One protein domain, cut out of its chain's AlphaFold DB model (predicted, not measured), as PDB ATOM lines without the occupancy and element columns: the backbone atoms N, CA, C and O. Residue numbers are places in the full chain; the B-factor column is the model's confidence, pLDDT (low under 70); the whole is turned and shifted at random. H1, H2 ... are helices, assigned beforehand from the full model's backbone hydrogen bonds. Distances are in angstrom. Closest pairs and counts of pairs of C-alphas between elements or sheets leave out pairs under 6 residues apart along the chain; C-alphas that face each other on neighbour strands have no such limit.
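Overview. This is residues 607 to 658 of the 840 residues of an uncharacterized protein of Streptococcus cristatus (UniProt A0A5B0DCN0). You will see a hairpin of two helices side by side, H1 then H2, with an unnamed stretch, residues 645 to 658, that folds back along H2. Residues 607 to 613 lead into H1. The printed part has 52 residues, two named helices and no named strand; its class is all helix. It is compact, with a radius of gyration of the C-alphas of 11.3 A, yet elongated, spanning 34 by 21 by 14 A.

Arrangement. Start with H1, residues 614 to 627, and go through a tight link of 4 residues to H2, residues 632 to 644. They form a helical hairpin and touch; look at their closest C-alphas, those of Leu 625 and Lys 635, 6.0 A apart. Their lines stand at a shallow tilt of 24 degrees, opposite ways. In H1 and H2 every O i to N i+4 pair is within hydrogen-bond range.

Along the chain. Find C-alpha 614 at (-16.440, -36.202, -25.985); from there H1 runs 20.3 A to C-alpha 627. H2 runs 18.4 A from C-alpha 632 to C-alpha 644 at (-8.584, -40.784, -18.718).

Size, cuts and confidence. The farthest C-alphas, Phe 607 and Ser 631, are 34.1 A apart. The printed part has no cut. Look for pLDDT under 70 at residues 607 to 614 and 625.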
ATOM      1  N   PHE A 607     -16.079 -29.111 -39.297       27.58
ATOM      2  CA  PHE A 607     -16.745 -29.203 -38.011       27.58
ATOM      3  C   PHE A 607     -15.584 -29.211 -37.056       27.58
ATOM      4  O   PHE A 607     -14.840 -30.182 -37.156       27.58
ATOM      5  N   THR A 608     -15.297 -28.078 -36.396       28.80
ATOM      6  CA  THR A 608     -14.173 -27.926 -35.476       28.80
ATOM      7  C   THR A 608     -14.029 -29.307 -34.879       28.80
ATOM      8  O   THR A 608     -14.996 -29.766 -34.282       28.80
ATOM      9  N   ILE A 609     -12.973 -30.069 -35.199       33.75
ATOM     10  CA  ILE A 609     -12.857 -31.431 -34.642       33.75
ATOM     11  C   ILE A 609     -12.489 -31.302 -33.148       33.75
ATOM     12  O   ILE A 609     -12.365 -32.281 -32.434       33.75
ATOM     13  N   ASP A 610     -12.483 -30.072 -32.634       33.66
ATOM     14  CA  ASP A 610     -12.669 -29.705 -31.234       33.66
ATOM     15  C   ASP A 610     -14.143 -29.783 -30.756       33.66
ATOM     16  O   ASP A 610     -14.416 -29.594 -29.580       33.66
ATOM     17  N   LYS A 611     -15.110 -30.070 -31.643       41.22
ATOM     18  CA  LYS A 611     -16.566 -30.187 -31.395       41.22
ATOM     19  C   LYS A 611     -17.155 -31.548 -31.782       41.22
ATOM     20  O   LYS A 611     -18.374 -31.675 -31.864       41.22
ATOM     21  N   VAL A 612     -16.340 -32.576 -32.023       51.09
ATOM     22  CA  VAL A 612     -16.863 -33.930 -31.785       51.09
ATOM     23  C   VAL A 612     -17.016 -33.986 -30.275       51.09
ATOM     24  O   VAL A 612     -16.005 -33.882 -29.573       51.09
ATOM     25  N   SER A 613     -18.261 -34.010 -29.790       63.09
ATOM     26  CA  SER A 613     -18.508 -34.052 -28.353       63.09
ATOM     27  C   SER A 613     -17.708 -35.217 -27.779       63.09
ATOM     28  O   SER A 613     -17.519 -36.241 -28.445       63.09
ATOM     29  N   SER A 614     -17.176 -35.081 -26.569       69.44
ATOM     30  CA  SER A 614     -16.440 -36.202 -25.985       69.44
ATOM     31  C   SER A 614     -17.320 -37.454 -25.858       69.44
ATOM     32  O   SER A 614     -16.801 -38.564 -25.924       69.44
ATOM     33  N   PHE A 615     -18.646 -37.284 -25.810       71.50
ATOM     34  CA  PHE A 615     -19.618 -38.359 -25.988       71.50
ATOM     35  C   PHE A 615     -19.462 -39.073 -27.342       71.50
ATOM     36  O   PHE A 615     -19.187 -40.268 -27.366       71.50
ATOM     37  N   ASP A 616     -19.523 -38.351 -28.466       70.25
ATOM     38  CA  ASP A 616     -19.349 -38.930 -29.809       70.25
ATOM     39  C   ASP A 616     -17.975 -39.598 -29.984       70.25
ATOM     40  O   ASP A 616     -17.857 -40.627 -30.652       70.25
ATOM     41  N   LYS A 617     -16.926 -39.033 -29.366       72.25
ATOM     42  CA  LYS A 617     -15.579 -39.627 -29.348       72.25
ATOM     43  C   LYS A 617     -15.588 -40.990 -28.649       72.25
ATOM     44  O   LYS A 617     -15.046 -41.959 -29.181       72.25
ATOM     45  N   VAL A 618     -16.231 -41.083 -27.483       74.38
ATOM     46  CA  VAL A 618     -16.376 -42.340 -26.731       74.38
ATOM     47  C   VAL A 618     -17.249 -43.340 -27.484       74.38
ATOM     48  O   VAL A 618     -16.881 -44.512 -27.552       74.38
ATOM     49  N   THR A 619     -18.345 -42.904 -28.108       75.94
ATOM     50  CA  THR A 619     -19.187 -43.753 -28.967       75.94
ATOM     51  C   THR A 619     -18.364 -44.355 -30.103       75.94
ATOM     52  O   THR A 619     -18.329 -45.574 -30.257       75.94
ATOM     53  N   GLN A 620     -17.613 -43.538 -30.845       74.06
ATOM     54  CA  GLN A 620     -16.750 -44.026 -31.925       74.06
ATOM     55  C   GLN A 620     -15.691 -45.009 -31.418       74.06
ATOM     56  O   GLN A 620     -15.476 -46.055 -32.027       74.06
ATOM     57  N   TYR A 621     -15.048 -44.713 -30.287       76.12
ATOM     58  CA  TYR A 621     -14.055 -45.615 -29.711       76.12
ATOM     59  C   TYR A 621     -14.674 -46.949 -29.264       76.12
ATOM     60  O   TYR A 621     -14.093 -48.012 -29.483       76.12
ATOM     61  N   THR A 622     -15.889 -46.909 -28.718       73.62
ATOM     62  CA  THR A 622     -16.663 -48.100 -28.344       73.62
ATOM     63  C   THR A 622     -16.988 -48.958 -29.570       73.62
ATOM     64  O   THR A 622     -16.790 -50.170 -29.523       73.62
ATOM     65  N   SER A 623     -17.376 -48.354 -30.701       73.25
ATOM     66  CA  SER A 623     -17.561 -49.053 -31.986       73.25
ATOM     67  C   SER A 623     -16.295 -49.757 -32.481       73.25
ATOM     68  O   SER A 623     -16.362 -50.860 -33.026       73.25
ATOM     69  N   GLU A 624     -15.125 -49.143 -32.302       72.50
ATOM     70  CA  GLU A 624     -13.855 -49.768 -32.684       72.50
ATOM     71  C   GLU A 624     -13.499 -50.938 -31.758       72.50
ATOM     72  O   GLU A 624     -13.059 -51.989 -32.226       72.50
ATOM     73  N   LEU A 625     -13.770 -50.815 -30.455       69.75
ATOM     74  CA  LEU A 625     -13.604 -51.918 -29.506       69.75
ATOM     75  C   LEU A 625     -14.598 -53.054 -29.738       69.75
ATOM     76  O   LEU A 625     -14.239 -54.215 -29.553       69.75
ATOM     77  N   TYR A 626     -15.825 -52.759 -30.167       72.19
ATOM     78  CA  TYR A 626     -16.803 -53.777 -30.547       72.19
ATOM     79  C   TYR A 626     -16.247 -54.698 -31.642       72.19
ATOM     80  O   TYR A 626     -16.285 -55.918 -31.486       72.19
ATOM     81  N   LYS A 627     -15.645 -54.115 -32.687       75.69
ATOM     82  CA  LYS A 627     -15.049 -54.837 -33.827       75.69
ATOM     83  C   LYS A 627     -13.736 -55.546 -33.486       75.69
ATOM     84  O   LYS A 627     -13.310 -56.423 -34.235       75.69
ATOM     85  N   ALA A 628     -13.072 -55.137 -32.409       73.75
ATOM     86  CA  ALA A 628     -11.801 -55.709 -32.001       73.75
ATOM     87  C   ALA A 628     -11.982 -57.108 -31.387       73.75
ATOM     88  O   ALA A 628     -12.862 -57.328 -30.546       73.75
ATOM     89  N   ASP A 629     -11.098 -58.025 -31.779       87.69
ATOM     90  CA  ASP A 629     -10.965 -59.359 -31.190       87.69
ATOM     91  C   ASP A 629     -10.176 -59.256 -29.875       87.69
ATOM     92  O   ASP A 629      -8.954 -59.386 -29.843       87.69
ATOM     93  N   LEU A 630     -10.882 -58.865 -28.814       81.94
ATOM     94  CA  LEU A 630     -10.364 -58.619 -27.467       81.94
ATOM     95  C   LEU A 630     -11.344 -59.180 -26.435       81.94
ATOM     96  O   LEU A 630     -12.553 -59.223 -26.692       81.94
ATOM     97  N   SER A 631     -10.845 -59.534 -25.250       90.00
ATOM     98  CA  SER A 631     -11.707 -59.900 -24.124       90.00
ATOM     99  C   SER A 631     -12.526 -58.697 -23.634       90.00
ATOM    100  O   SER A 631     -12.209 -57.537 -23.921       90.00
ATOM    101  N   LEU A 632     -13.599 -58.954 -22.881       87.88
ATOM    102  CA  LEU A 632     -14.411 -57.886 -22.297       87.88
ATOM    103  C   LEU A 632     -13.582 -57.016 -21.339       87.88
ATOM    104  O   LEU A 632     -13.661 -55.790 -21.391       87.88
ATOM    105  N   GLU A 633     -12.739 -57.643 -20.522       92.00
ATOM    106  CA  GLU A 633     -11.822 -56.989 -19.587       92.00
ATOM    107  C   GLU A 633     -10.847 -56.070 -20.324       92.00
ATOM    108  O   GLU A 633     -10.673 -54.913 -19.939       92.00
ATOM    109  N   GLU A 634     -10.258 -56.539 -21.427       85.62
ATOM    110  CA  GLU A 634      -9.354 -55.732 -22.252       85.62
ATOM    111  C   GLU A 634     -10.072 -54.534 -22.889       85.62
ATOM    112  O   GLU A 634      -9.510 -53.435 -22.958       85.62
ATOM    113  N   LYS A 635     -11.322 -54.713 -23.342       85.62
ATOM    114  CA  LYS A 635     -12.143 -53.618 -23.888       85.62
ATOM    115  C   LYS A 635     -12.463 -52.579 -22.814       85.62
ATOM    116  O   LYS A 635     -12.314 -51.385 -23.071       85.62
ATOM    117  N   VAL A 636     -12.832 -53.009 -21.609       90.19
ATOM    118  CA  VAL A 636     -13.107 -52.111 -20.477       90.19
ATOM    119  C   VAL A 636     -11.851 -51.344 -20.059       90.19
ATOM    120  O   VAL A 636     -11.900 -50.120 -19.960       90.19
ATOM    121  N   GLN A 637     -10.699 -52.007 -19.932       88.38
ATOM    122  CA  GLN A 637      -9.424 -51.339 -19.630       88.38
ATOM    123  C   GLN A 637      -9.052 -50.292 -20.689       88.38
ATOM    124  O   GLN A 637      -8.582 -49.198 -20.365       88.38
ATOM    125  N   LYS A 638      -9.291 -50.594 -21.972       83.81
ATOM    126  CA  LYS A 638      -9.081 -49.641 -23.070       83.81
ATOM    127  C   LYS A 638     -10.034 -48.449 -22.989       83.81
ATOM    128  O   LYS A 638      -9.574 -47.323 -23.167       83.81
ATOM    129  N   LEU A 639     -11.315 -48.663 -22.679       85.81
ATOM    130  CA  LEU A 639     -12.284 -47.577 -22.467       85.81
ATOM    131  C   LEU A 639     -11.879 -46.672 -21.305       85.81
ATOM    132  O   LEU A 639     -11.920 -45.456 -21.447       85.81
ATOM    133  N   GLN A 640     -11.452 -47.244 -20.180       91.19
ATOM    134  CA  GLN A 640     -10.997 -46.491 -19.007       91.19
ATOM    135  C   GLN A 640      -9.757 -45.658 -19.314       91.19
ATOM    136  O   GLN A 640      -9.685 -44.483 -18.952       91.19
ATOM    137  N   LYS A 641      -8.793 -46.247 -20.032       84.44
ATOM    138  CA  LYS A 641      -7.613 -45.520 -20.490       84.44
ATOM    139  C   LYS A 641      -8.011 -44.364 -21.408       84.44
ATOM    140  O   LYS A 641      -7.606 -43.233 -21.156       84.44
ATOM    141  N   TYR A 642      -8.839 -44.630 -22.416       83.19
ATOM    142  CA  TYR A 642      -9.316 -43.609 -23.347       83.19
ATOM    143  C   TYR A 642     -10.061 -42.487 -22.620       83.19
ATOM    144  O   TYR A 642      -9.777 -41.317 -22.840       83.19
ATOM    145  N   PHE A 643     -10.937 -42.843 -21.679       87.12
ATOM    146  CA  PHE A 643     -11.624 -41.898 -20.808       87.12
ATOM    147  C   PHE A 643     -10.650 -41.015 -20.030       87.12
ATOM    148  O   PHE A 643     -10.847 -39.806 -19.978       87.12
ATOM    149  N   SER A 644      -9.576 -41.574 -19.460       86.94
ATOM    150  CA  SER A 644      -8.584 -40.784 -18.718       86.94
ATOM    151  C   SER A 644      -7.928 -39.694 -19.580       86.94
ATOM    152  O   SER A 644      -7.704 -38.586 -19.084       86.94
ATOM    153  N   GLU A 645      -7.736 -39.980 -20.871       83.06
ATOM    154  CA  GLU A 645      -7.110 -39.117 -21.879       83.06
ATOM    155  C   GLU A 645      -8.077 -38.077 -22.484       83.06
ATOM    156  O   GLU A 645      -7.636 -37.214 -23.239       83.06
ATOM    157  N   LEU A 646      -9.379 -38.112 -22.159       80.06
ATOM    158  CA  LEU A 646     -10.353 -37.130 -22.655       80.06
ATOM    159  C   LEU A 646     -10.190 -35.755 -21.995       80.06
ATOM    160  O   LEU A 646     -10.164 -35.637 -20.761       80.06
ATOM    161  N   ASP A 647     -10.186 -34.723 -22.843       81.00
ATOM    162  CA  ASP A 647     -10.116 -33.307 -22.456       81.00
ATOM    163  C   ASP A 647     -11.390 -32.829 -21.743       81.00
ATOM    164  O   ASP A 647     -11.329 -32.120 -20.741       81.00
ATOM    165  N   ASP A 648     -12.550 -33.249 -22.250       82.50
ATOM    166  CA  ASP A 648     -13.863 -32.969 -21.673       82.50
ATOM    167  C   ASP A 648     -14.543 -34.287 -21.302       82.50
ATOM    168  O   ASP A 648     -14.563 -35.227 -22.097       82.50
ATOM    169  N   LYS A 649     -15.064 -34.352 -20.080       85.19
ATOM    170  CA  LYS A 649     -15.682 -35.536 -19.477       85.19
ATOM    171  C   LYS A 649     -17.137 -35.281 -19.080       85.19
ATOM    172  O   LYS A 649     -17.720 -36.129 -18.411       85.19
ATOM    173  N   VAL A 650     -17.716 -34.135 -19.449       85.12
ATOM    174  CA  VAL A 650     -19.115 -33.806 -19.142       85.12
ATOM    175  C   VAL A 650     -20.036 -34.905 -19.669       85.12
ATOM    176  O   VAL A 650     -19.955 -35.287 -20.834       85.12
ATOM    177  N   ASP A 651     -20.868 -35.439 -18.779       82.00
ATOM    178  CA  ASP A 651     -21.889 -36.461 -19.047       82.00
ATOM    179  C   ASP A 651     -21.388 -37.797 -19.618       82.00
ATOM    180  O   ASP A 651     -22.180 -38.606 -20.109       82.00
ATOM    181  N   ILE A 652     -20.084 -38.072 -19.522       83.44
ATOM    182  CA  ILE A 652     -19.495 -39.325 -19.999       83.44
ATOM    183  C   ILE A 652     -19.462 -40.365 -18.887       83.44
ATOM    184  O   ILE A 652     -18.868 -40.147 -17.828       83.44
ATOM    185  N   ASN A 653     -20.004 -41.538 -19.205       86.25
ATOM    186  CA  ASN A 653     -19.978 -42.716 -18.353       86.25
ATOM    187  C   ASN A 653     -19.163 -43.825 -19.030       86.25
ATOM    188  O   ASN A 653     -19.431 -44.199 -20.170       86.25
ATOM    189  N   VAL A 654     -18.180 -44.361 -18.309       90.50
ATOM    190  CA  VAL A 654     -17.348 -45.499 -18.727       90.50
ATOM    191  C   VAL A 654     -17.329 -46.520 -17.593       90.50
ATOM    192  O   VAL A 654     -17.232 -46.100 -16.441       90.50
ATOM    193  N   PRO A 655     -17.453 -47.832 -17.870       93.25
ATOM    194  CA  PRO A 655     -17.506 -48.861 -16.836       93.25
ATOM    195  C   PRO A 655     -16.270 -48.844 -15.928       93.25
ATOM    196  O   PRO A 655     -15.143 -48.762 -16.418       93.25
ATOM    197  N   SER A 656     -16.476 -48.945 -14.614       94.38
ATOM    198  CA  SER A 656     -15.399 -49.071 -13.619       94.38
ATOM    199  C   SER A 656     -14.776 -50.466 -13.594       94.38
ATOM    200  O   SER A 656     -13.597 -50.600 -13.276       94.38
ATOM    201  N   ASP A 657     -15.541 -51.489 -13.970       95.50
ATOM    202  CA  ASP A 657     -15.093 -52.877 -14.000       95.50
ATOM    203  C   ASP A 657     -15.911 -53.692 -15.017       95.50
ATOM    204  O   ASP A 657     -17.066 -53.368 -15.312       95.50
ATOM    205  N   ALA A 658     -15.304 -54.741 -15.575       94.44
ATOM    206  CA  ALA A 658     -15.938 -55.611 -16.561       94.44
ATOM    207  C   ALA A 658     -17.061 -56.472 -15.975       94.44
ATOM    208  O   ALA A 658     -17.982 -56.820 -16.710       94.44
TER     209      ALA A 658